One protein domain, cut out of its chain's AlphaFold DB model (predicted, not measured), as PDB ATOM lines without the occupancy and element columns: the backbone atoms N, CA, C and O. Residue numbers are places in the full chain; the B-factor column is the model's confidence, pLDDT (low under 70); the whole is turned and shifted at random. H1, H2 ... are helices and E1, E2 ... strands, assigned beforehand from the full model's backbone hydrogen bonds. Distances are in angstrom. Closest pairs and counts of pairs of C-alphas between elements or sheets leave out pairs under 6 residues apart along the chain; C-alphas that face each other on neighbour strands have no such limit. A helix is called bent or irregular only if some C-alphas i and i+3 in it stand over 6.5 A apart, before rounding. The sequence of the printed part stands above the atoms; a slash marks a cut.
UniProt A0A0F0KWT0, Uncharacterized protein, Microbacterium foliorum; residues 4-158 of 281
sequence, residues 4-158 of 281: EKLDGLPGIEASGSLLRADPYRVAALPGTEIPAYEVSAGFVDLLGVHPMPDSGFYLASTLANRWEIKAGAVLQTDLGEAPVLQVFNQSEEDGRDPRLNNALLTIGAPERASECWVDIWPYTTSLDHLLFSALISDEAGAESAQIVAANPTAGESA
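This is residues 4 to 158 of the 281 residues of an uncharacterized protein of Microbacterium foliorum (UniProt A0A0F0KWT0). One strongly twisted sheet of seven strands folds back on itself, with E4 and E5 facing E6, E2, E1 and E7 and E3 as the hinge, and the sheet curls round the short helix H1. The long, bent strand E1 passes through the middle; E7 and H4 lie toward one end of the long axis and E4 toward the other, and residues 133 to 158 hold no named element. The 155 printed residues run E1 E2 H1 E3 H2 E4 E5 H3 E6 E7 H4, four named helices and seven named strands, with under half of the residues in them. The sheet's order is E4 E5 E3 E6 E2 E1 E7, mixed, and the class is mixed, helices and strands. The whole is compact, with a radius of gyration of the C-alphas of 16.4 A and spans of 47 by 40 by 28 A.

E1, residues 12 to 25, begins at C-alpha 12 (14.633, 5.305, 15.849), bends by 68 degrees at residue 22 and measures 36.2 A. E2 is residues 33 to 39, 18.7 A; H1 is 41 to 46, E3 57 to 60, H2 61 to 66 and E4 74 to 77. E5, residues 80 to 88, 22.7 A, bends by 54 degrees at residue 85. H3 is 98 to 102, E6 104 to 107 and E7 115 to 120, 15.9 A. H4, residues 125 to 132, 12.2 A, ends at C-alpha 132 (15.613, 19.133, 14.382) and is only just irregular: C-alphas 126 and 129 are 6.6 A apart.

E1 pairs staggered: antiparallel with E7 over residues 12 to 18 (N 16 to O 117, 2.8 A) and with E2, its hairpin partner, over 18 to 25 (N 19 to O 38, 2.8 A). E6 is parallel to E2 (N 37 to O 104, 2.9 A) and antiparallel to E3 (N 58 to O 105, 2.8 A). E5 is parallel to E3 (N 85 to O 57, 2.8 A) and forms a hairpin with the edge strand E4 (N 75 to O 82, 2.8 A). H1 is on the sheet; its closest C-alphas with E1 are Phe 43 and Gly 16, 3.7 A. H2 and H3 are on the same face and touch, closest at the C-alphas of Leu 63 and Asn 102, 5.7 A; H2 stands up from the sheet at 58 degrees. H4 is over E7, 9.4 A high, only just along it at 28 degrees on the local plane. In H1 and H2 every O i to N i+4 pair is within hydrogen-bond range; H3 has 0 of 1, with 1 of 2 O i to N i+3 pairs, and H4 1 of 4, with 3 of 5.

The C-alphas of Pro 30 and Ser 126 are the two farthest apart, at 48.7 A. The printed part has no cut, and no link between named elements is long. The mean pLDDT of the printed part is 87.3; residues 137 to 143 and 155 to 158 are under 70.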
ATOM      1  N   GLU A   4      18.368  10.573   6.590       87.62
ATOM      2  CA  GLU A   4      18.815   9.165   6.528       87.62
ATOM      3  C   GLU A   4      19.813   8.783   7.628       87.62
ATOM      4  O   GLU A   4      19.953   7.619   7.975       87.62
ATOM      5  N   LYS A   5      20.556   9.756   8.169       88.25
ATOM      6  CA  LYS A   5      21.545   9.496   9.224       88.25
ATOM      7  C   LYS A   5      20.913   9.284  10.598       88.25
ATOM      8  O   LYS A   5      21.641   8.970  11.536       88.25
ATOM      9  N   LEU A   6      19.609   9.522  10.729       88.94
ATOM     10  CA  LEU A   6      18.866   9.218  11.945       88.94
ATOM     11  C   LEU A   6      18.588   7.719  12.071       88.94
ATOM     12  O   LEU A   6      18.348   7.242  13.180       88.94
ATOM     13  N   ASP A   7      18.661   6.990  10.958       86.94
ATOM     14  CA  ASP A   7      18.483   5.549  10.935       86.94
ATOM     15  C   ASP A   7      19.491   4.838  11.854       86.94
ATOM     16  O   ASP A   7      20.687   5.150  11.876       86.94
ATOM     17  N   GLY A   8      18.994   3.893  12.654       81.75
ATOM     18  CA  GLY A   8      19.797   3.122  13.605       81.75
ATOM     19  C   GLY A   8      20.216   3.855  14.889       81.75
ATOM     20  O   GLY A   8      20.937   3.272  15.708       81.75
ATOM     21  N   LEU A   9      19.784   5.103  15.116       88.50
ATOM     22  CA  LEU A   9      19.940   5.741  16.427       88.50
ATOM     23  C   LEU A   9      19.037   5.059  17.475       88.50
ATOM     24  O   LEU A   9      17.943   4.605  17.147       88.50
ATOM     25  N   PRO A  10      19.440   5.000  18.760       86.50
ATOM     26  CA  PRO A  10      18.611   4.399  19.801       86.50
ATOM     27  C   PRO A  10      17.211   5.030  19.869       86.50
ATOM     28  O   PRO A  10      17.080   6.222  20.142       86.50
ATOM     29  N   GLY A  11      16.176   4.211  19.661       85.81
ATOM     30  CA  GLY A  11      14.773   4.638  19.658       85.81
ATOM     31  C   GLY A  11      14.228   5.071  18.293       85.81
ATOM     32  O   GLY A  11      13.042   5.373  18.217       85.81
ATOM     33  N   ILE A  12      15.053   5.083  17.239       89.19
ATOM     34  CA  ILE A  12      14.633   5.305  15.849       89.19
ATOM     35  C   ILE A  12      14.739   3.973  15.108       89.19
ATOM     36  O   ILE A  12      15.821   3.393  15.024       89.19
ATOM     37  N   GLU A  13      13.611   3.474  14.606       88.81
ATOM     38  CA  GLU A  13      13.548   2.189  13.900       88.81
ATOM     39  C   GLU A  13      13.847   2.335  12.406       88.81
ATOM     40  O   GLU A  13      14.461   1.446  11.824       88.81
ATOM     41  N   ALA A  14      13.440   3.458  11.808       90.75
ATOM     42  CA  ALA A  14      13.705   3.795  10.415       90.75
ATOM     43  C   ALA A  14      13.630   5.314  10.199       90.75
ATOM     44  O   ALA A  14      12.978   6.039  10.959       90.75
ATOM     45  N   SER A  15      14.274   5.816   9.143       93.50
ATOM     46  CA  SER A  15      14.214   7.231   8.756       93.50
ATOM     47  C   SER A  15      14.230   7.405   7.242       93.50
ATOM     48  O   SER A  15      14.796   6.582   6.528       93.50
ATOM     49  N   GLY A  16      13.603   8.473   6.753       93.62
ATOM     50  CA  GLY A  16      13.391   8.679   5.330       93.62
ATOM     51  C   GLY A  16      13.117  10.130   4.969       93.62
ATOM     52  O   GLY A  16      12.436  10.848   5.697       93.62
ATOM     53  N   SER A  17      13.597  10.575   3.815       93.44
ATOM     54  CA  SER A  17      13.340  11.919   3.302       93.44
ATOM     55  C   SER A  17      12.397  11.912   2.109       93.44
ATOM     56  O   SER A  17      12.460  11.015   1.270       93.44
ATOM     57  N   LEU A  18      11.579  12.959   2.017       93.19
ATOM     58  CA  LEU A  18      10.632  13.169   0.932       93.19
ATOM     59  C   LEU A  18      10.790  14.575   0.351       93.19
ATOM     60  O   LEU A  18      10.822  15.577   1.075       93.19
ATOM     61  N   LEU A  19      10.870  14.639  -0.974       93.56
ATOM     62  CA  LEU A  19      10.910  15.857  -1.766       93.56
ATOM     63  C   LEU A  19       9.782  15.825  -2.797       93.56
ATOM     64  O   LEU A  19       9.597  14.841  -3.510       93.56
ATOM     65  N   ARG A  20       9.023  16.916  -2.904       93.25
ATOM     66  CA  ARG A  20       8.060  17.075  -3.998       93.25
ATOM     67  C   ARG A  20       8.800  17.231  -5.326       93.25
ATOM     68  O   ARG A  20       9.619  18.135  -5.459       93.25
ATOM     69  N   ALA A  21       8.464  16.380  -6.289       92.50
ATOM     70  CA  ALA A  21       8.968  16.436  -7.653       92.50
ATOM     71  C   ALA A  21       7.913  17.036  -8.598       92.50
ATOM     72  O   ALA A  21       6.760  17.261  -8.207       92.50
ATOM     73  N   ASP A  22       8.311  17.290  -9.844       92.25
ATOM     74  CA  ASP A  22       7.377  17.690 -10.895       92.25
ATOM     75  C   ASP A  22       6.381  16.552 -11.182       92.25
ATOM     76  O   ASP A  22       6.779  15.385 -11.229       92.25
ATOM     77  N   PRO A  23       5.080  16.856 -11.341       92.94
ATOM     78  CA  PRO A  23       4.064  15.833 -11.538       92.94
ATOM     79  C   PRO A  23       4.235  15.121 -12.886       92.94
ATOM     80  O   PRO A  23       4.606  15.735 -13.883       92.94
ATOM     81  N   TYR A  24       3.879  13.838 -12.933       92.00
ATOM     82  CA  TYR A  24       3.914  13.045 -14.163       92.00
ATOM     83  C   TYR A  24       2.576  13.091 -14.895       92.00
ATOM     84  O   TYR A  24       1.504  13.086 -14.279       92.00
ATOM     85  N   ARG A  25       2.619  13.030 -16.227       91.06
ATOM     86  CA  ARG A  25       1.428  12.811 -17.056       91.06
ATOM     87  C   ARG A  25       1.403  11.373 -17.535       91.06
ATOM     88  O   ARG A  25       2.261  10.951 -18.302       91.06
ATOM     89  N   VAL A  26       0.393  10.622 -17.107       87.56
ATOM     90  CA  VAL A  26       0.242   9.214 -17.491       87.56
ATOM     91  C   VAL A  26      -0.599   9.123 -18.761       87.56
ATOM     92  O   VAL A  26      -1.709   9.653 -18.813       87.56
ATOM     93  N   ALA A  27      -0.115   8.413 -19.782       85.69
ATOM     94  CA  ALA A  27      -0.801   8.296 -21.073       85.69
ATOM     95  C   ALA A  27      -2.210   7.681 -20.957       85.69
ATOM     96  O   ALA A  27      -3.102   8.014 -21.736       85.69
ATOM     97  N   ALA A  28      -2.423   6.813 -19.962       80.88
ATOM     98  CA  ALA A  28      -3.717   6.202 -19.667       80.88
ATOM     99  C   ALA A  28      -4.760   7.191 -19.102       80.88
ATOM    100  O   ALA A  28      -5.955   6.907 -19.175       80.88
ATOM    101  N   LEU A  29      -4.339   8.350 -18.573       84.50
ATOM    102  CA  LEU A  29      -5.221   9.410 -18.070       84.50
ATOM    103  C   LEU A  29      -4.910  10.755 -18.754       84.50
ATOM    104  O   LEU A  29      -4.277  11.631 -18.157       84.50
ATOM    105  N   PRO A  30      -5.365  10.956 -20.005       75.75
ATOM    106  CA  PRO A  30      -5.086  12.179 -20.745       75.75
ATOM    107  C   PRO A  30      -5.646  13.412 -20.024       75.75
ATOM    108  O   PRO A  30      -6.847  13.505 -19.778       75.75
ATOM    109  N   GLY A  31      -4.775  14.379 -19.726       78.69
ATOM    110  CA  GLY A  31      -5.160  15.658 -19.116       78.69
ATOM    111  C   GLY A  31      -5.129  15.694 -17.586       78.69
ATOM    112  O   GLY A  31      -5.423  16.747 -17.025       78.69
ATOM    113  N   THR A  32      -4.739  14.602 -16.922       85.75
ATOM    114  CA  THR A  32      -4.549  14.567 -15.465       85.75
ATOM    115  C   THR A  32      -3.062  14.526 -15.127       85.75
ATOM    116  O   THR A  32      -2.334  13.649 -15.590       85.75
ATOM    117  N   GLU A  33      -2.617  15.465 -14.297       90.44
ATOM    118  CA  GLU A  33      -1.276  15.461 -13.713       90.44
ATOM    119  C   GLU A  33      -1.303  14.687 -12.395       90.44
ATOM    120  O   GLU A  33      -2.132  14.953 -11.522       90.44
ATOM    121  N   ILE A  34      -0.417  13.702 -12.273       92.25
ATOM    122  CA  ILE A  34      -0.296  12.864 -11.085       92.25
ATOM    123  C   ILE A  34       0.832  13.428 -10.221       92.25
ATOM    124  O   ILE A  34       1.963  13.525 -10.706       92.25
ATOM    125  N   PRO A  35       0.562  13.799  -8.955       94.69
ATOM    126  CA  PRO A  35       1.596  14.259  -8.040       94.69
ATOM    127  C   PRO A  35       2.757  13.268  -7.956       94.69
ATOM    128  O   PRO A  35       2.551  12.054  -7.927       94.69
ATOM    129  N   ALA A  36       3.971  13.798  -7.884       94.56
ATOM    130  CA  ALA A  36       5.180  13.002  -7.814       94.56
ATOM    131  C   ALA A  36       6.029  13.402  -6.614       94.56
ATOM    132  O   ALA A  36       6.100  14.579  -6.243       94.56
ATOM    133  N   TYR A  37       6.709  12.418  -6.041       95.31
ATOM    134  CA  TYR A  37       7.686  12.643  -4.991       95.31
ATOM    135  C   TYR A  37       8.956  11.849  -5.266       95.31
ATOM    136  O   TYR A  37       8.916  10.669  -5.621       95.31
ATOM    137  N   GLU A  38      10.085  12.513  -5.071       94.88
ATOM    138  CA  GLU A  38      11.380  11.866  -4.955       94.88
ATOM    139  C   GLU A  38      11.609  11.543  -3.479       94.88
ATOM    140  O   GLU A  38      11.522  12.415  -2.610       94.88
ATOM    141  N   VAL A  39      11.857  10.273  -3.187       94.75
ATOM    142  CA  VAL A  39      12.019   9.764  -1.827       94.75
ATOM    143  C   VAL A  39      13.372   9.083  -1.684       94.75
ATOM    144  O   VAL A  39      13.949   8.610  -2.660       94.75
ATOM    145  N   SER A  40      13.909   9.031  -0.473       93.88
ATOM    146  CA  SER A  40      15.108   8.235  -0.207       93.88
ATOM    147  C   SER A  40      14.789   6.741  -0.101       93.88
ATOM    148  O   SER A  40      13.631   6.337  -0.002       93.88
ATOM    149  N   ALA A  41      15.834   5.910  -0.084       92.12
ATOM    150  CA  ALA A  41      15.691   4.474   0.138       92.12
ATOM    151  C   ALA A  41      15.039   4.166   1.500       92.12
ATOM    152  O   ALA A  41      14.065   3.420   1.530       92.12
ATOM    153  N   GLY A  42      15.484   4.809   2.590       92.31
ATOM    154  CA  GLY A  42      14.900   4.597   3.920       92.31
ATOM    155  C   GLY A  42      13.439   5.050   4.038       92.31
ATOM    156  O   GLY A  42      12.662   4.487   4.808       92.31
ATOM    157  N   PHE A  43      12.994   6.002   3.206       93.81
ATOM    158  CA  PHE A  43      11.578   6.376   3.149       93.81
ATOM    159  C   PHE A  43      10.696   5.250   2.605       93.81
ATOM    160  O   PHE A  43       9.555   5.100   3.029       93.81
ATOM    161  N   VAL A  44      11.206   4.451   1.669       93.69
ATOM    162  CA  VAL A  44      10.476   3.296   1.135       93.69
ATOM    163  C   VAL A  44      10.324   2.230   2.224       93.69
ATOM    164  O   VAL A  44       9.216   1.724   2.408       93.69
ATOM    165  N   ASP A  45      11.363   2.006   3.035       91.69
ATOM    166  CA  ASP A  45      11.299   1.103   4.195       91.69
ATOM    167  C   ASP A  45      10.235   1.543   5.223       91.69
ATOM    168  O   ASP A  45       9.465   0.708   5.704       91.69
ATOM    169  N   LEU A  46      10.077   2.855   5.468       91.81
ATOM    170  CA  LEU A  46       8.997   3.409   6.313       91.81
ATOM    171  C   LEU A  46       7.580   3.094   5.802       91.81
ATOM    172  O   LEU A  46       6.610   3.117   6.566       91.81
ATOM    173  N   LEU A  47       7.427   2.815   4.507       92.06
ATOM    174  CA  LEU A  47       6.152   2.418   3.906       92.06
ATOM    175  C   LEU A  47       5.917   0.897   3.966       92.06
ATOM    176  O   LEU A  47       4.897   0.416   3.466       92.06
ATOM    177  N   GLY A  48       6.832   0.134   4.574       90.56
ATOM    178  CA  GLY A  48       6.753  -1.324   4.684       90.56
ATOM    179  C   GLY A  48       7.069  -2.063   3.379       90.56
ATOM    180  O   GLY A  48       6.692  -3.225   3.215       90.56
ATOM    181  N   VAL A  49       7.731  -1.390   2.439       92.56
ATOM    182  CA  VAL A  49       8.255  -1.942   1.181       92.56
ATOM    183  C   VAL A  49       9.765  -1.729   1.147       92.56
ATOM    184  O   VAL A  49      10.275  -0.916   1.894       92.56
ATOM    185  N   HIS A  50      10.493  -2.445   0.293       91.81
ATOM    186  CA  HIS A  50      11.962  -2.368   0.290       91.81
ATOM    187  C   HIS A  50      12.493  -1.673  -0.968       91.81
ATOM    188  O   HIS A  50      11.893  -1.837  -2.038       91.81
ATOM    189  N   PRO A  51      13.629  -0.963  -0.901       91.44
ATOM    190  CA  PRO A  51      14.244  -0.351  -2.068       91.44
ATOM    191  C   PRO A  51      14.708  -1.413  -3.077       91.44
ATOM    192  O   PRO A  51      15.469  -2.326  -2.759       91.44
ATOM    193  N   MET A  52      14.249  -1.280  -4.319       90.50
ATOM    194  CA  MET A  52      14.686  -2.083  -5.463       90.50
ATOM    195  C   MET A  52      15.862  -1.409  -6.185       90.50
ATOM    196  O   MET A  52      15.921  -0.180  -6.231       90.50
ATOM    197  N   PRO A  53      16.789  -2.190  -6.772       85.50
ATOM    198  CA  PRO A  53      17.936  -1.651  -7.506       85.50
ATOM    199  C   PRO A  53      17.547  -1.016  -8.849       85.50
ATOM    200  O   PRO A  53      18.304  -0.211  -9.389       85.50
ATOM    201  N   ASP A  54      16.391  -1.393  -9.394       88.81
ATOM    202  CA  ASP A  54      15.882  -0.888 -10.663       88.81
ATOM    203  C   ASP A  54      15.210   0.482 -10.490       88.81
ATOM    204  O   ASP A  54      14.594   0.774  -9.465       88.81
ATOM    205  N   SER A  55      15.281   1.318 -11.526       89.75
ATOM    206  CA  SER A  55      14.543   2.580 -11.587       89.75
ATOM    207  C   SER A  55      13.076   2.334 -11.938       89.75
ATOM    208  O   SER A  55      12.777   1.629 -12.906       89.75
ATOM    209  N   GLY A  56      12.160   2.962 -11.210       93.44
ATOM    210  CA  GLY A  56      10.729   2.823 -11.443       93.44
ATOM    211  C   GLY A  56       9.903   3.441 -10.322       93.44
ATOM    212  O   GLY A  56      10.426   4.151  -9.464       93.44
ATOM    213  N   PHE A  57       8.604   3.161 -10.342       95.38
ATOM    214  CA  PHE A  57       7.639   3.794  -9.451       95.38
ATOM    215  C   PHE A  57       7.200   2.885  -8.305       95.38
ATOM    216  O   PHE A  57       6.933   1.699  -8.502       95.38
ATOM    217  N   TYR A  58       7.033   3.472  -7.124       96.12
ATOM    218  CA  TYR A  58       6.295   2.893  -6.006       96.12
ATOM    219  C   TYR A  58       4.926   3.561  -5.931       96.12
ATOM    220  O   TYR A  58       4.815   4.783  -6.066       96.12
ATOM    221  N   LEU A  59       3.884   2.757  -5.739       94.88
ATOM    222  CA  LEU A  59       2.502   3.230  -5.730       94.88
ATOM    223  C   LEU A  59       1.773   2.796  -4.465       94.88
ATOM    224  O   LEU A  59       1.971   1.689  -3.971       94.88
ATOM    225  N   ALA A  60       0.870   3.646  -3.989       94.56
ATOM    226  CA  ALA A  60      -0.073   3.272  -2.949       94.56
ATOM    227  C   ALA A  60      -1.041   2.188  -3.454       94.56
ATOM    228  O   ALA A  60      -1.459   2.194  -4.619       94.56
ATOM    229  N   SER A  61      -1.451   1.286  -2.562       93.25
ATOM    230  CA  SER A  61      -2.438   0.238  -2.847       93.25
ATOM    231  C   SER A  61      -3.769   0.798  -3.358       93.25
ATOM    232  O   SER A  61      -4.380   0.211  -4.249       93.25
ATOM    233  N   THR A  62      -4.189   1.967  -2.874       91.06
ATOM    234  CA  THR A  62      -5.380   2.702  -3.334       91.06
ATOM    235  C   THR A  62      -5.314   3.049  -4.820       91.06
ATOM    236  O   THR A  62      -6.255   2.770  -5.566       91.06
ATOM    237  N   LEU A  63      -4.186   3.607  -5.267       90.81
ATOM    238  CA  LEU A  63      -3.969   3.988  -6.660       90.81
ATOM    239  C   LEU A  63      -3.816   2.755  -7.556       90.81
ATOM    240  O   LEU A  63      -4.436   2.684  -8.616       90.81
ATOM    241  N   ALA A  64      -3.054   1.760  -7.095       92.50
ATOM    242  CA  ALA A  64      -2.857   0.503  -7.811       92.50
ATOM    243  C   ALA A  64      -4.185  -0.233  -8.054       92.50
ATOM    244  O   ALA A  64      -4.454  -0.665  -9.173       92.50
ATOM    245  N   ASN A  65      -5.053  -0.299  -7.038       92.19
ATOM    246  CA  ASN A  65      -6.383  -0.895  -7.157       92.19
ATOM    247  C   ASN A  65      -7.283  -0.106  -8.114       92.19
ATOM    248  O   ASN A  65      -7.971  -0.708  -8.933       92.19
ATOM    249  N   ARG A  66      -7.263   1.233  -8.048       89.88
ATOM    250  CA  ARG A  66      -8.078   2.093  -8.922       89.88
ATOM    251  C   ARG A  66      -7.685   1.974 -10.395       89.88
ATOM    252  O   ARG A  66      -8.544   2.094 -11.261       89.88
ATOM    253  N   TRP A  67      -6.401   1.775 -10.675       90.75
ATOM    254  CA  TRP A  67      -5.884   1.596 -12.034       90.75
ATOM    255  C   TRP A  67      -5.790   0.126 -12.458       90.75
ATOM    256  O   TRP A  67      -5.363  -0.149 -13.574       90.75
ATOM    257  N   GLU A  68      -6.188  -0.809 -11.590       92.69
ATOM    258  CA  GLU A  68      -6.103  -2.260 -11.810       92.69
ATOM    259  C   GLU A  68      -4.687  -2.745 -12.191       92.69
ATOM    260  O   GLU A  68      -4.510  -3.718 -12.926       92.69
ATOM    261  N   ILE A  69      -3.655  -2.082 -11.661       91.62
ATOM    262  CA  ILE A  69      -2.244  -2.403 -11.911       91.62
ATOM    263  C   ILE A  69      -1.596  -3.078 -10.703       91.62
ATOM    264  O   ILE A  69      -2.020  -2.932  -9.558       91.62
ATOM    265  N   LYS A  70      -0.532  -3.835 -10.966       93.44
ATOM    266  CA  LYS A  70       0.256  -4.553  -9.957       93.44
ATOM    267  C   LYS A  70       1.739  -4.242 -10.134       93.44
ATOM    268  O   LYS A  70       2.141  -3.705 -11.166       93.44
ATOM    269  N   ALA A  71       2.550  -4.629  -9.152       93.38
ATOM    270  CA  ALA A  71       4.002  -4.652  -9.307       93.38
ATOM    271  C   ALA A  71       4.402  -5.419 -10.585       93.38
ATOM    272  O   ALA A  71       3.828  -6.466 -10.895       93.38
ATOM    273  N   GLY A  72       5.347  -4.861 -11.338       93.06
ATOM    274  CA  GLY A  72       5.777  -5.322 -12.659       93.06
ATOM    275  C   GLY A  72       5.001  -4.730 -13.844       93.06
ATOM    276  O   GLY A  72       5.421  -4.919 -14.983       93.06
ATOM    277  N   ALA A  73       3.896  -4.010 -13.620       93.25
ATOM    278  CA  ALA A  73       3.212  -3.288 -14.693       93.25
ATOM    279  C   ALA A  73       4.081  -2.135 -15.218       93.25
ATOM    280  O   ALA A  73       4.816  -1.519 -14.452       93.25
ATOM    281  N   VAL A  74       3.977  -1.813 -16.507       93.94
ATOM    282  CA  VAL A  74       4.702  -0.683 -17.112       93.94
ATOM    283  C   VAL A  74       3.764   0.511 -17.229       93.94
ATOM    284  O   VAL A  74       2.678   0.399 -17.799       93.94
ATOM    285  N   LEU A  75       4.188   1.652 -16.692       91.75
ATOM    286  CA  LEU A  75       3.491   2.925 -16.812       91.75
ATOM    287  C   LEU A  75       4.106   3.757 -17.933       91.75
ATOM    288  O   LEU A  75       5.318   3.936 -18.011       91.75
ATOM    289  N   GLN A  76       3.231   4.282 -18.786       91.69
ATOM    290  CA  GLN A  76       3.571   5.202 -19.866       91.69
ATOM    291  C   GLN A  76       3.445   6.629 -19.343       91.69
ATOM    292  O   GLN A  76       2.328   7.087 -19.089       91.69
ATOM    293  N   THR A  77       4.571   7.314 -19.172       90.69
ATOM    294  CA  THR A  77       4.624   8.711 -18.727       90.69
ATOM    295  C   THR A  77       5.121   9.628 -19.839       90.69
ATOM    296  O   THR A  77       5.641   9.176 -20.858       90.69
ATOM    297  N   ASP A  78       4.987  10.932 -19.644       88.81
ATOM    298  CA  ASP A  78       5.569  11.958 -20.506       88.81
ATOM    299  C   ASP A  78       7.105  11.938 -20.548       88.81
ATOM    300  O   ASP A  78       7.690  12.380 -21.538       88.81
ATOM    301  N   LEU A  79       7.756  11.366 -19.530       86.00
ATOM    302  CA  LEU A  79       9.204  11.142 -19.490       86.00
ATOM    303  C   LEU A  79       9.632   9.768 -20.041       86.00
ATOM    304  O   LEU A  79      10.828   9.497 -20.146       86.00
ATOM    305  N   GLY A  80       8.677   8.922 -20.441       89.00
ATOM    306  CA  GLY A  80       8.919   7.598 -21.016       89.00
ATOM    307  C   GLY A  80       8.232   6.459 -20.261       89.00
ATOM    308  O   GLY A  80       7.346   6.662 -19.430       89.00
ATOM    309  N   GLU A  81       8.646   5.236 -20.578       92.31
ATOM    310  CA  GLU A  81       8.162   4.010 -19.944       92.31
ATOM    311  C   GLU A  81       8.957   3.688 -18.679       92.31
ATOM    312  O   GLU A  81      10.186   3.625 -18.725       92.31
ATOM    313  N   ALA A  82       8.266   3.419 -17.571       92.94
ATOM    314  CA  ALA A  82       8.903   2.937 -16.348       92.94
ATOM    315  C   ALA A  82       8.046   1.874 -15.635       92.94
ATOM    316  O   ALA A  82       6.813   1.967 -15.632       92.94
ATOM    317  N   PRO A  83       8.670   0.849 -15.031       95.50
ATOM    318  CA  PRO A  83       7.948  -0.196 -14.322       95.50
ATOM    319  C   PRO A  83       7.447   0.283 -12.954       95.50
ATOM    320  O   PRO A  83       8.069   1.107 -12.285       95.50
ATOM    321  N   VAL A  84       6.343  -0.302 -12.502       95.75
ATOM    322  CA  VAL A  84       5.906  -0.272 -11.107       95.75
ATOM    323  C   VAL A  84       6.723  -1.299 -10.339       95.75
ATOM    324  O   VAL A  84       6.565  -2.499 -10.551       95.75
ATOM    325  N   LEU A  85       7.589  -0.843  -9.444       96.50
ATOM    326  CA  LEU A  85       8.494  -1.699  -8.686       96.50
ATOM    327  C   LEU A  85       7.738  -2.454  -7.595       96.50
ATOM    328  O   LEU A  85       7.751  -3.683  -7.558       96.50
ATOM    329  N   GLN A  86       7.050  -1.719  -6.724       96.06
ATOM    330  CA  GLN A  86       6.270  -2.270  -5.622       96.06
ATOM    331  C   GLN A  86       5.034  -1.419  -5.343       96.06
ATOM    332  O   GLN A  86       4.946  -0.250  -5.723       96.06
ATOM    333  N   VAL A  87       4.075  -2.036  -4.660       95.69
ATOM    334  CA  VAL A  87       2.867  -1.378  -4.172       95.69
ATOM    335  C   VAL A  87       2.907  -1.409  -2.650       95.69
ATOM    336  O   VAL A  87       3.003  -2.491  -2.074       95.69
ATOM    337  N   PHE A  88       2.852  -0.244  -2.010       94.06
ATOM    338  CA  PHE A  88       2.866  -0.125  -0.554       94.06
ATOM    339  C   PHE A  88       1.453   0.012   0.006       94.06
ATOM    340  O   PHE A  88       0.535   0.488  -0.670       94.06
ATOM    341  N   ASN A  89       1.263  -0.435   1.248       91.75
ATOM    342  CA  ASN A  89      -0.043  -0.363   1.882       91.75
ATOM    343  C   ASN A  89      -0.302   1.048   2.404       91.75
ATOM    344  O   ASN A  89       0.426   1.542   3.259       91.75
ATOM    345  N   GLN A  90      -1.367   1.661   1.911       86.31
ATOM    346  CA  GLN A  90      -1.784   2.986   2.321       86.31
ATOM    347  C   GLN A  90      -3.307   3.062   2.215       86.31
ATOM    348  O   GLN A  90      -3.867   2.709   1.178       86.31
ATOM    349  N   SER A  91      -3.978   3.483   3.287       80.50
ATOM    350  CA  SER A  91      -5.438   3.615   3.324       80.50
ATOM    351  C   SER A  91      -5.858   5.079   3.175       80.50
ATOM    352  O   SER A  91      -5.153   5.987   3.607       80.50
ATOM    353  N   GLU A  92      -7.021   5.326   2.567       80.44
ATOM    354  CA  GLU A  92      -7.653   6.658   2.584       80.44
ATOM    355  C   GLU A  92      -8.432   6.903   3.891       80.44
ATOM    356  O   GLU A  92      -8.786   8.040   4.190       80.44
ATOM    357  N   GLU A  93      -8.680   5.852   4.681       80.56
ATOM    358  CA  GLU A  93      -9.598   5.877   5.829       80.56
ATOM    359  C   GLU A  93      -8.897   5.804   7.194       80.56
ATOM    360  O   GLU A  93      -9.542   5.985   8.222       80.56
ATOM    361  N   ASP A  94      -7.588   5.536   7.233       80.38
ATOM    362  CA  ASP A  94      -6.835   5.366   8.487       80.38
ATOM    363  C   ASP A  94      -6.234   6.672   9.031       80.38
ATOM    364  O   ASP A  94      -5.485   6.636  10.006       80.38
ATOM    365  N   GLY A  95      -6.537   7.800   8.378       81.81
ATOM    366  CA  GLY A  95      -6.137   9.153   8.754       81.81
ATOM    367  C   GLY A  95      -4.654   9.487   8.593       81.81
ATOM    368  O   GLY A  95      -4.236  10.552   9.049       81.81
ATOM    369  N   ARG A  96      -3.865   8.637   7.920       87.44
ATOM    370  CA  ARG A  96      -2.527   9.005   7.427       87.44
ATOM    371  C   ARG A  96      -2.614  10.136   6.403       87.44
ATOM    372  O   ARG A  96      -3.664  10.387   5.812       87.44
ATOM    373  N   ASP A  97      -1.483  10.797   6.159       85.19
ATOM    374  CA  ASP A  97      -1.381  11.840   5.136       85.19
ATOM    375  C   ASP A  97      -1.898  11.348   3.761       85.19
ATOM    376  O   ASP A  97      -1.297  10.449   3.158       85.19
ATOM    377  N   PRO A  98      -2.985  11.941   3.227       88.50
ATOM    378  CA  PRO A  98      -3.611  11.468   1.998       88.50
ATOM    379  C   PRO A  98      -2.809  11.809   0.736       88.50
ATOM    380  O   PRO A  98      -3.138  11.315  -0.346       88.50
ATOM    381  N   ARG A  99      -1.765  12.649   0.825       90.69
ATOM    382  CA  ARG A  99      -0.966  13.077  -0.337       90.69
ATOM    383  C   ARG A  99      -0.292  11.901  -1.040       90.69
ATOM    384  O   ARG A  99      -0.182  11.918  -2.263       90.69
ATOM    385  N   LEU A 100       0.114  10.873  -0.293       91.12
ATOM    386  CA  LEU A 100       0.780   9.689  -0.848       91.12
ATOM    387  C   LEU A 100      -0.196   8.713  -1.523       91.12
ATOM    388  O   LEU A 100       0.220   7.910  -2.354       91.12
ATOM    389  N   ASN A 101      -1.497   8.807  -1.233       90.88
ATOM    390  CA  ASN A 101      -2.514   7.855  -1.707       90.88
ATOM    391  C   ASN A 101      -2.733   7.925  -3.223       90.88
ATOM    392  O   ASN A 101      -3.243   6.977  -3.819       90.88
ATOM    393  N   ASN A 102      -2.378   9.058  -3.835       89.25
ATOM    394  CA  ASN A 102      -2.582   9.353  -5.253       89.25
ATOM    395  C   ASN A 102      -1.304   9.867  -5.933       89.25
ATOM    396  O   ASN A 102      -1.394  10.570  -6.938       89.25
ATOM    397  N   ALA A 103      -0.130   9.556  -5.378       93.69
ATOM    398  CA  ALA A 103       1.146  10.024  -5.898       93.69
ATOM    399  C   ALA A 103       2.020   8.883  -6.432       93.69
ATOM    400  O   ALA A 103       1.907   7.736  -5.999       93.69
ATOM    401  N   LEU A 104       2.913   9.225  -7.361       94.50
ATOM    402  CA  LEU A 104       3.995   8.353  -7.810       94.50
ATOM    403  C   LEU A 104       5.254   8.665  -7.004       94.50
ATOM    404  O   LEU A 104       5.680   9.820  -6.948       94.50
ATOM    405  N   LEU A 105       5.857   7.644  -6.397       95.50
ATOM    406  CA  LEU A 105       7.123   7.801  -5.684       95.50
ATOM    407  C   LEU A 105       8.255   7.194  -6.507       95.50
ATOM    408  O   LEU A 105       8.122   6.083  -7.021       95.50
ATOM    409  N   THR A 106       9.377   7.896  -6.599       95.19
ATOM    410  CA  THR A 106      10.625   7.366  -7.160       95.19
ATOM    411  C   THR A 106      11.717   7.457  -6.112       95.19
ATOM    412  O   THR A 106      11.799   8.450  -5.390       95.19
ATOM    413  N   ILE A 107      12.575   6.440  -6.038       94.31
ATOM    414  CA  ILE A 107      13.778   6.548  -5.216       94.31
ATOM    415  C   ILE A 107      14.751   7.489  -5.916       94.31
ATOM    416  O   ILE A 107      15.010   7.358  -7.113       94.31
ATOM    417  N   GLY A 108      15.301   8.415  -5.149       90.31
ATOM    418  CA  GLY A 108      16.364   9.302  -5.572       90.31
ATOM    419  C   GLY A 108      17.265   9.688  -4.406       90.31
ATOM    420  O   GLY A 108      17.234   9.084  -3.331       90.31
ATOM    421  N   ALA A 109      18.114  10.680  -4.636       85.38
ATOM    422  CA  ALA A 109      19.091  11.144  -3.654       85.38
ATOM    423  C   ALA A 109      19.021  12.668  -3.551       85.38
ATOM    424  O   ALA A 109      19.981  13.356  -3.912       85.38
ATOM    425  N   PRO A 110      17.887  13.211  -3.072       78.50
ATOM    426  CA  PRO A 110      17.676  14.643  -3.090       78.50
ATOM    427  C   PRO A 110      18.696  15.339  -2.179       78.50
ATOM    428  O   PRO A 110      18.877  14.986  -1.005       78.50
ATOM    429  N   GLU A 111      19.386  16.352  -2.715       80.00
ATOM    430  CA  GLU A 111      20.331  17.164  -1.934       80.00
ATOM    431  C   GLU A 111      19.611  17.888  -0.785       80.00
ATOM    432  O   GLU A 111      20.139  17.986   0.327       80.00
ATOM    433  N   ARG A 112      18.370  18.321  -1.044       83.88
ATOM    434  CA  ARG A 112      17.446  18.942  -0.089       83.88
ATOM    435  C   ARG A 112      16.130  18.179  -0.064       83.88
ATOM    436  O   ARG A 112      15.646  17.786  -1.113       83.88
ATOM    437  N   ALA A 113      15.522  18.041   1.107       87.38
ATOM    438  CA  ALA A 113      14.204  17.434   1.253       87.38
ATOM    439  C   ALA A 113      13.220  18.451   1.827       87.38
ATOM    440  O   ALA A 113      13.608  19.294   2.634       87.38
ATOM    441  N   SER A 114      11.954  18.356   1.423       87.56
ATOM    442  CA  SER A 114      10.887  19.145   2.044       87.56
ATOM    443  C   SER A 114      10.495  18.583   3.407       87.56
ATOM    444  O   SER A 114      10.081  19.339   4.280       87.56
ATOM    445  N   GLU A 115      10.609  17.265   3.586       91.12
ATOM    446  CA  GLU A 115      10.144  16.568   4.782       91.12
ATOM    447  C   GLU A 115      11.125  15.462   5.191       91.12
ATOM    448  O   GLU A 115      11.765  14.824   4.348       91.12
ATOM    449  N   CYS A 116      11.223  15.239   6.501       92.12
ATOM    450  CA  CYS A 116      11.953  14.135   7.115       92.12
ATOM    451  C   CYS A 116      10.972  13.332   7.963       92.12
ATOM    452  O   CYS A 116      10.307  13.885   8.838       92.12
ATOM    453  N   TRP A 117      10.857  12.048   7.659       93.25
ATOM    454  CA  TRP A 117       9.987  11.100   8.332       93.25
ATOM    455  C   TRP A 117      10.857  10.122   9.115       93.25
ATOM    456  O   TRP A 117      11.945   9.748   8.678       93.25
ATOM    457  N   VAL A 118      10.379   9.716  10.282       92.69
ATOM    458  CA  VAL A 118      11.053   8.769  11.173       92.69
ATOM    459  C   VAL A 118      10.011   7.896  11.841       92.69
ATOM    460  O   VAL A 118       8.939   8.382  12.207       92.69
ATOM    461  N   ASP A 119      10.357   6.631  12.025       90.94
ATOM    462  CA  ASP A 119       9.623   5.721  12.893       90.94
ATOM    463  C   ASP A 119      10.319   5.655  14.254       90.94
ATOM    464  O   ASP A 119      11.534   5.448  14.334       90.94
ATOM    465  N   ILE A 120       9.563   5.902  15.322       88.44
ATOM    466  CA  ILE A 120      10.090   6.055  16.678       88.44
ATOM    467  C   ILE A 120       9.347   5.113  17.611       88.44
ATOM    468  O   ILE A 120       8.162   5.304  17.902       88.44
ATOM    469  N   TRP A 121      10.083   4.169  18.191       84.69
ATOM    470  CA  TRP A 121       9.554   3.282  19.213       84.69
ATOM    471  C   TRP A 121      10.604   2.954  20.288       84.69
ATOM    472  O   TRP A 121      11.711   2.511  19.974       84.69
ATOM    473  N   PRO A 122      10.280   3.114  21.587       83.12
ATOM    474  CA  PRO A 122       9.122   3.825  22.133       83.12
ATOM    475  C   PRO A 122       9.258   5.350  21.970       83.12
ATOM    476  O   PRO A 122      10.334   5.912  22.187       83.12
ATOM    477  N   TYR A 123       8.156   6.041  21.657       82.38
ATOM    478  CA  TYR A 123       8.160   7.503  21.541       82.38
ATOM    479  C   TYR A 123       8.498   8.189  22.872       82.38
ATOM    480  O   TYR A 123       7.897   7.912  23.913       82.38
ATOM    481  N   THR A 124       9.444   9.129  22.825       82.62
ATOM    482  CA  THR A 124       9.766  10.032  23.935       82.62
ATOM    483  C   THR A 124      10.012  11.435  23.388       82.62
ATOM    484  O   THR A 124      10.667  11.588  22.360       82.62
ATOM    485  N   THR A 125       9.564  12.471  24.099       82.38
ATOM    486  CA  THR A 125       9.797  13.878  23.707       82.38
ATOM    487  C   THR A 125      11.281  14.247  23.687       82.38
ATOM    488  O   THR A 125      11.696  15.203  23.039       82.38
ATOM    489  N   SER A 126      12.124  13.464  24.365       82.06
ATOM    490  CA  SER A 126      13.571  13.579  24.246       82.06
ATOM    491  C   SER A 126      14.104  13.192  22.871       82.06
ATOM    492  O   SER A 126      15.256  13.477  22.639       82.06
ATOM    493  N   LEU A 127      13.363  12.570  21.956       84.00
ATOM    494  CA  LEU A 127      13.880  12.272  20.608       84.00
ATOM    495  C   LEU A 127      13.575  13.393  19.601       84.00
ATOM    496  O   LEU A 127      14.223  13.469  18.558       84.00
ATOM    497  N   ASP A 128      12.693  14.333  19.949       87.25
ATOM    498  CA  ASP A 128      12.297  15.454  19.086       87.25
ATOM    499  C   ASP A 128      13.493  16.343  18.683       87.25
ATOM    500  O   ASP A 128      13.551  16.870  17.575       87.25
ATOM    501  N   HIS A 129      14.510  16.482  19.541       86.12
ATOM    502  CA  HIS A 129      15.704  17.267  19.201       86.12
ATOM    503  C   HIS A 129      16.580  16.614  18.121       86.12
ATOM    504  O   HIS A 129      17.303  17.321  17.417       86.12
ATOM    505  N   LEU A 130      16.513  15.287  17.961       86.69
ATOM    506  CA  LEU A 130      17.225  14.585  16.892       86.69
ATOM    507  C   LEU A 130      16.606  14.907  15.531       86.69
ATOM    508  O   LEU A 130      17.336  15.124  14.568       86.69
ATOM    509  N   LEU A 131      15.281  15.040  15.465       87.44
ATOM    510  CA  LEU A 131      14.571  15.453  14.254       87.44
ATOM    511  C   LEU A 131      15.005  16.840  13.782       87.44
ATOM    512  O   LEU A 131      15.308  17.034  12.605       87.44
ATOM    513  N   PHE A 132      15.134  17.790  14.710       86.94
ATOM    514  CA  PHE A 132      15.613  19.133  14.382       86.94
ATOM    515  C   PHE A 132      17.070  19.156  13.891       86.94
ATOM    516  O   PHE A 132      17.443  20.070  13.159       86.94
ATOM    517  N   SER A 133      17.887  18.145  14.212       86.12
ATOM    518  CA  SER A 133      19.262  18.040  13.692       86.12
ATOM    519  C   SER A 133      19.331  17.745  12.187       86.12
ATOM    520  O   SER A 133      20.362  17.984  11.555       86.12
ATOM    521  N   ALA A 134      18.233  17.264  11.594       86.06
ATOM    522  CA  ALA A 134      18.135  17.050  10.156       86.06
ATOM    523  C   ALA A 134      17.868  18.347   9.368       86.06
ATOM    524  O   ALA A 134      17.996  18.335   8.141       86.06
ATOM    525  N   LEU A 135      17.521  19.451  10.047       86.31
ATOM    526  CA  LEU A 135      17.259  20.743   9.416       86.31
ATOM    527  C   LEU A 135      18.539  21.424   8.927       86.31
ATOM    528  O   LEU A 135      19.610  21.327   9.526       86.31
ATOM    529  N   ILE A 136      18.394  22.188   7.849       81.69
ATOM    530  CA  ILE A 136      19.437  23.067   7.326       81.69
ATOM    531  C   ILE A 136      19.243  24.433   7.993       81.69
ATOM    532  O   ILE A 136      18.277  25.135   7.714       81.69
ATOM    533  N   SER A 137      20.148  24.798   8.903       66.88
ATOM    534  CA  SER A 137      19.995  25.926   9.838       66.88
ATOM    535  C   SER A 137      20.000  27.329   9.215       66.88
ATOM    536  O   SER A 137      19.741  28.290   9.928       66.88
ATOM    537  N   ASP A 138      20.322  27.461   7.926       65.38
ATOM    538  CA  ASP A 138      20.545  28.752   7.244       65.38
ATOM    539  C   ASP A 138      19.443  29.094   6.215       65.38
ATOM    540  O   ASP A 138      19.582  30.013   5.409       65.38
ATOM    541  N   GLU A 139      18.335  28.343   6.209       63.62
ATOM    542  CA  GLU A 139      17.197  28.582   5.316       63.62
ATOM    543  C   GLU A 139      16.007  29.197   6.066       63.62
ATOM    544  O   GLU A 139      15.671  28.797   7.180       63.62
ATOM    545  N   ALA A 140      15.304  30.131   5.411       60.16
ATOM    546  CA  ALA A 140      14.140  30.839   5.961       60.16
ATOM    547  C   ALA A 140      12.996  29.910   6.432       60.16
ATOM    548  O   ALA A 140      12.118  30.343   7.173       60.16
ATOM    549  N   GLY A 141      12.999  28.639   6.015       61.00
ATOM    550  CA  GLY A 141      12.035  27.625   6.445       61.00
ATOM    551  C   GLY A 141      12.380  26.927   7.766       61.00
ATOM    552  O   GLY A 141      11.488  26.319   8.359       61.00
ATOM    553  N   ALA A 142      13.619  27.024   8.262       64.12
ATOM    554  CA  ALA A 142      14.052  26.323   9.474       64.12
ATOM    555  C   ALA A 142      13.284  26.781  10.727       64.12
ATOM    556  O   ALA A 142      12.934  25.955  11.566       64.12
ATOM    557  N   GLU A 143      12.937  28.071  10.819       67.00
ATOM    558  CA  GLU A 143      12.116  28.618  11.914       67.00
ATOM    559  C   GLU A 143      10.648  28.157  11.861       67.00
ATOM    560  O   GLU A 143       9.944  28.205  12.867       67.00
ATOM    561  N   SER A 144      10.179  27.691  10.697       73.94
ATOM    562  CA  SER A 144       8.811  27.193  10.489       73.94
ATOM    563  C   SER A 144       8.683  25.671  10.578       73.94
ATOM    564  O   SER A 144       7.589  25.139  10.391       73.94
ATOM    565  N   ALA A 145       9.781  24.961  10.848       81.94
ATOM    566  CA  ALA A 145       9.775  23.512  10.945       81.94
ATOM    567  C   ALA A 145       8.920  23.042  12.131       81.94
ATOM    568  O   ALA A 145       9.058  23.524  13.256       81.94
ATOM    569  N   GLN A 146       8.044  22.075  11.874       87.44
ATOM    570  CA  GLN A 146       7.157  21.493  12.873       87.44
ATOM    571  C   GLN A 146       7.300  19.978  12.859       87.44
ATOM    572  O   GLN A 146       7.417  19.365  11.800       87.44
ATOM    573  N   ILE A 147       7.261  19.385  14.048       88.56
ATOM    574  CA  ILE A 147       7.131  17.940  14.208       88.56
ATOM    575  C   ILE A 147       5.638  17.646  14.300       88.56
ATOM    576  O   ILE A 147       4.942  18.194  15.155       88.56
ATOM    577  N   VAL A 148       5.151  16.801  13.399       87.88
ATOM    578  CA  VAL A 148       3.747  16.397  13.324       87.88
ATOM    579  C   VAL A 148       3.697  14.878  13.216       87.88
ATOM    580  O   VAL A 148       4.556  14.270  12.578       87.88
ATOM    581  N   ALA A 149       2.701  14.258  13.846       87.12
ATOM    582  CA  ALA A 149       2.470  12.828  13.703       87.12
ATOM    583  C   ALA A 149       2.112  12.489  12.246       87.12
ATOM    584  O   ALA A 149       1.208  13.095  11.671       87.12
ATOM    585  N   ALA A 150       2.779  11.486  11.667       85.88
ATOM    586  CA  ALA A 150       2.499  11.025  10.303       85.88
ATOM    587  C   ALA A 150       1.072  10.457  10.139       85.88
ATOM    588  O   ALA A 150       0.506  10.472   9.044       85.88
ATOM    589  N   ASN A 151       0.481   9.974  11.238       86.94
ATOM    590  CA  ASN A 151      -0.937   9.656  11.338       86.94
ATOM    591  C   ASN A 151      -1.548  10.420  12.525       86.94
ATOM    592  O   ASN A 151      -1.446   9.941  13.655       86.94
ATOM    593  N   PRO A 152      -2.175  11.588  12.303       79.38
ATOM    594  CA  PRO A 152      -2.804  12.353  13.376       79.38
ATOM    595  C   PRO A 152      -3.970  11.619  14.047       79.38
ATOM    596  O   PRO A 152      -4.219  11.852  15.221       79.38
ATOM    597  N   THR A 153      -4.663  10.720  13.342       77.31
ATOM    598  CA  THR A 153      -5.814   9.990  13.909       77.31
ATOM    599  C   THR A 153      -5.412   8.729  14.676       77.31
ATOM    600  O   THR A 153      -6.217   8.167  15.427       77.31
ATOM    601  N   ALA A 154      -4.169   8.263  14.504       74.81
ATOM    602  CA  ALA A 154      -3.673   7.083  15.195       74.81
ATOM    603  C   ALA A 154      -3.674   7.329  16.707       74.81
ATOM    604  O   ALA A 154      -2.957   8.180  17.223       74.81
ATOM    605  N   GLY A 155      -4.485   6.549  17.424       62.12
ATOM    606  CA  GLY A 155      -4.622   6.654  18.876       62.12
ATOM    607  C   GLY A 155      -5.658   7.672  19.367       62.12
ATOM    608  O   GLY A 155      -5.941   7.666  20.559       62.12
ATOM    609  N   GLU A 156      -6.284   8.478  18.497       63.53
ATOM    610  CA  GLU A 156      -7.350   9.412  18.913       63.53
ATOM    611  C   GLU A 156      -8.664   8.696  19.259       63.53
ATOM    612  O   GLU A 156      -9.380   9.103  20.171       63.53
ATOM    613  N   SER A 157      -8.988   7.616  18.544       59.53
ATOM    614  CA  SER A 157     -10.229   6.846  18.729       59.53
ATOM    615  C   SER A 157     -10.034   5.520  19.470       59.53
ATOM    616  O   SER A 157     -11.009   4.852  19.819       59.53
ATOM    617  N   ALA A 158      -8.785   5.119  19.717       63.25
ATOM    618  CA  ALA A 158      -8.475   3.843  20.340       63.25
ATOM    619  C   ALA A 158      -8.412   3.993  21.864       63.25
ATOM    620  O   ALA A 158      -7.392   4.394  22.421       63.25
TER     621      ALA A 158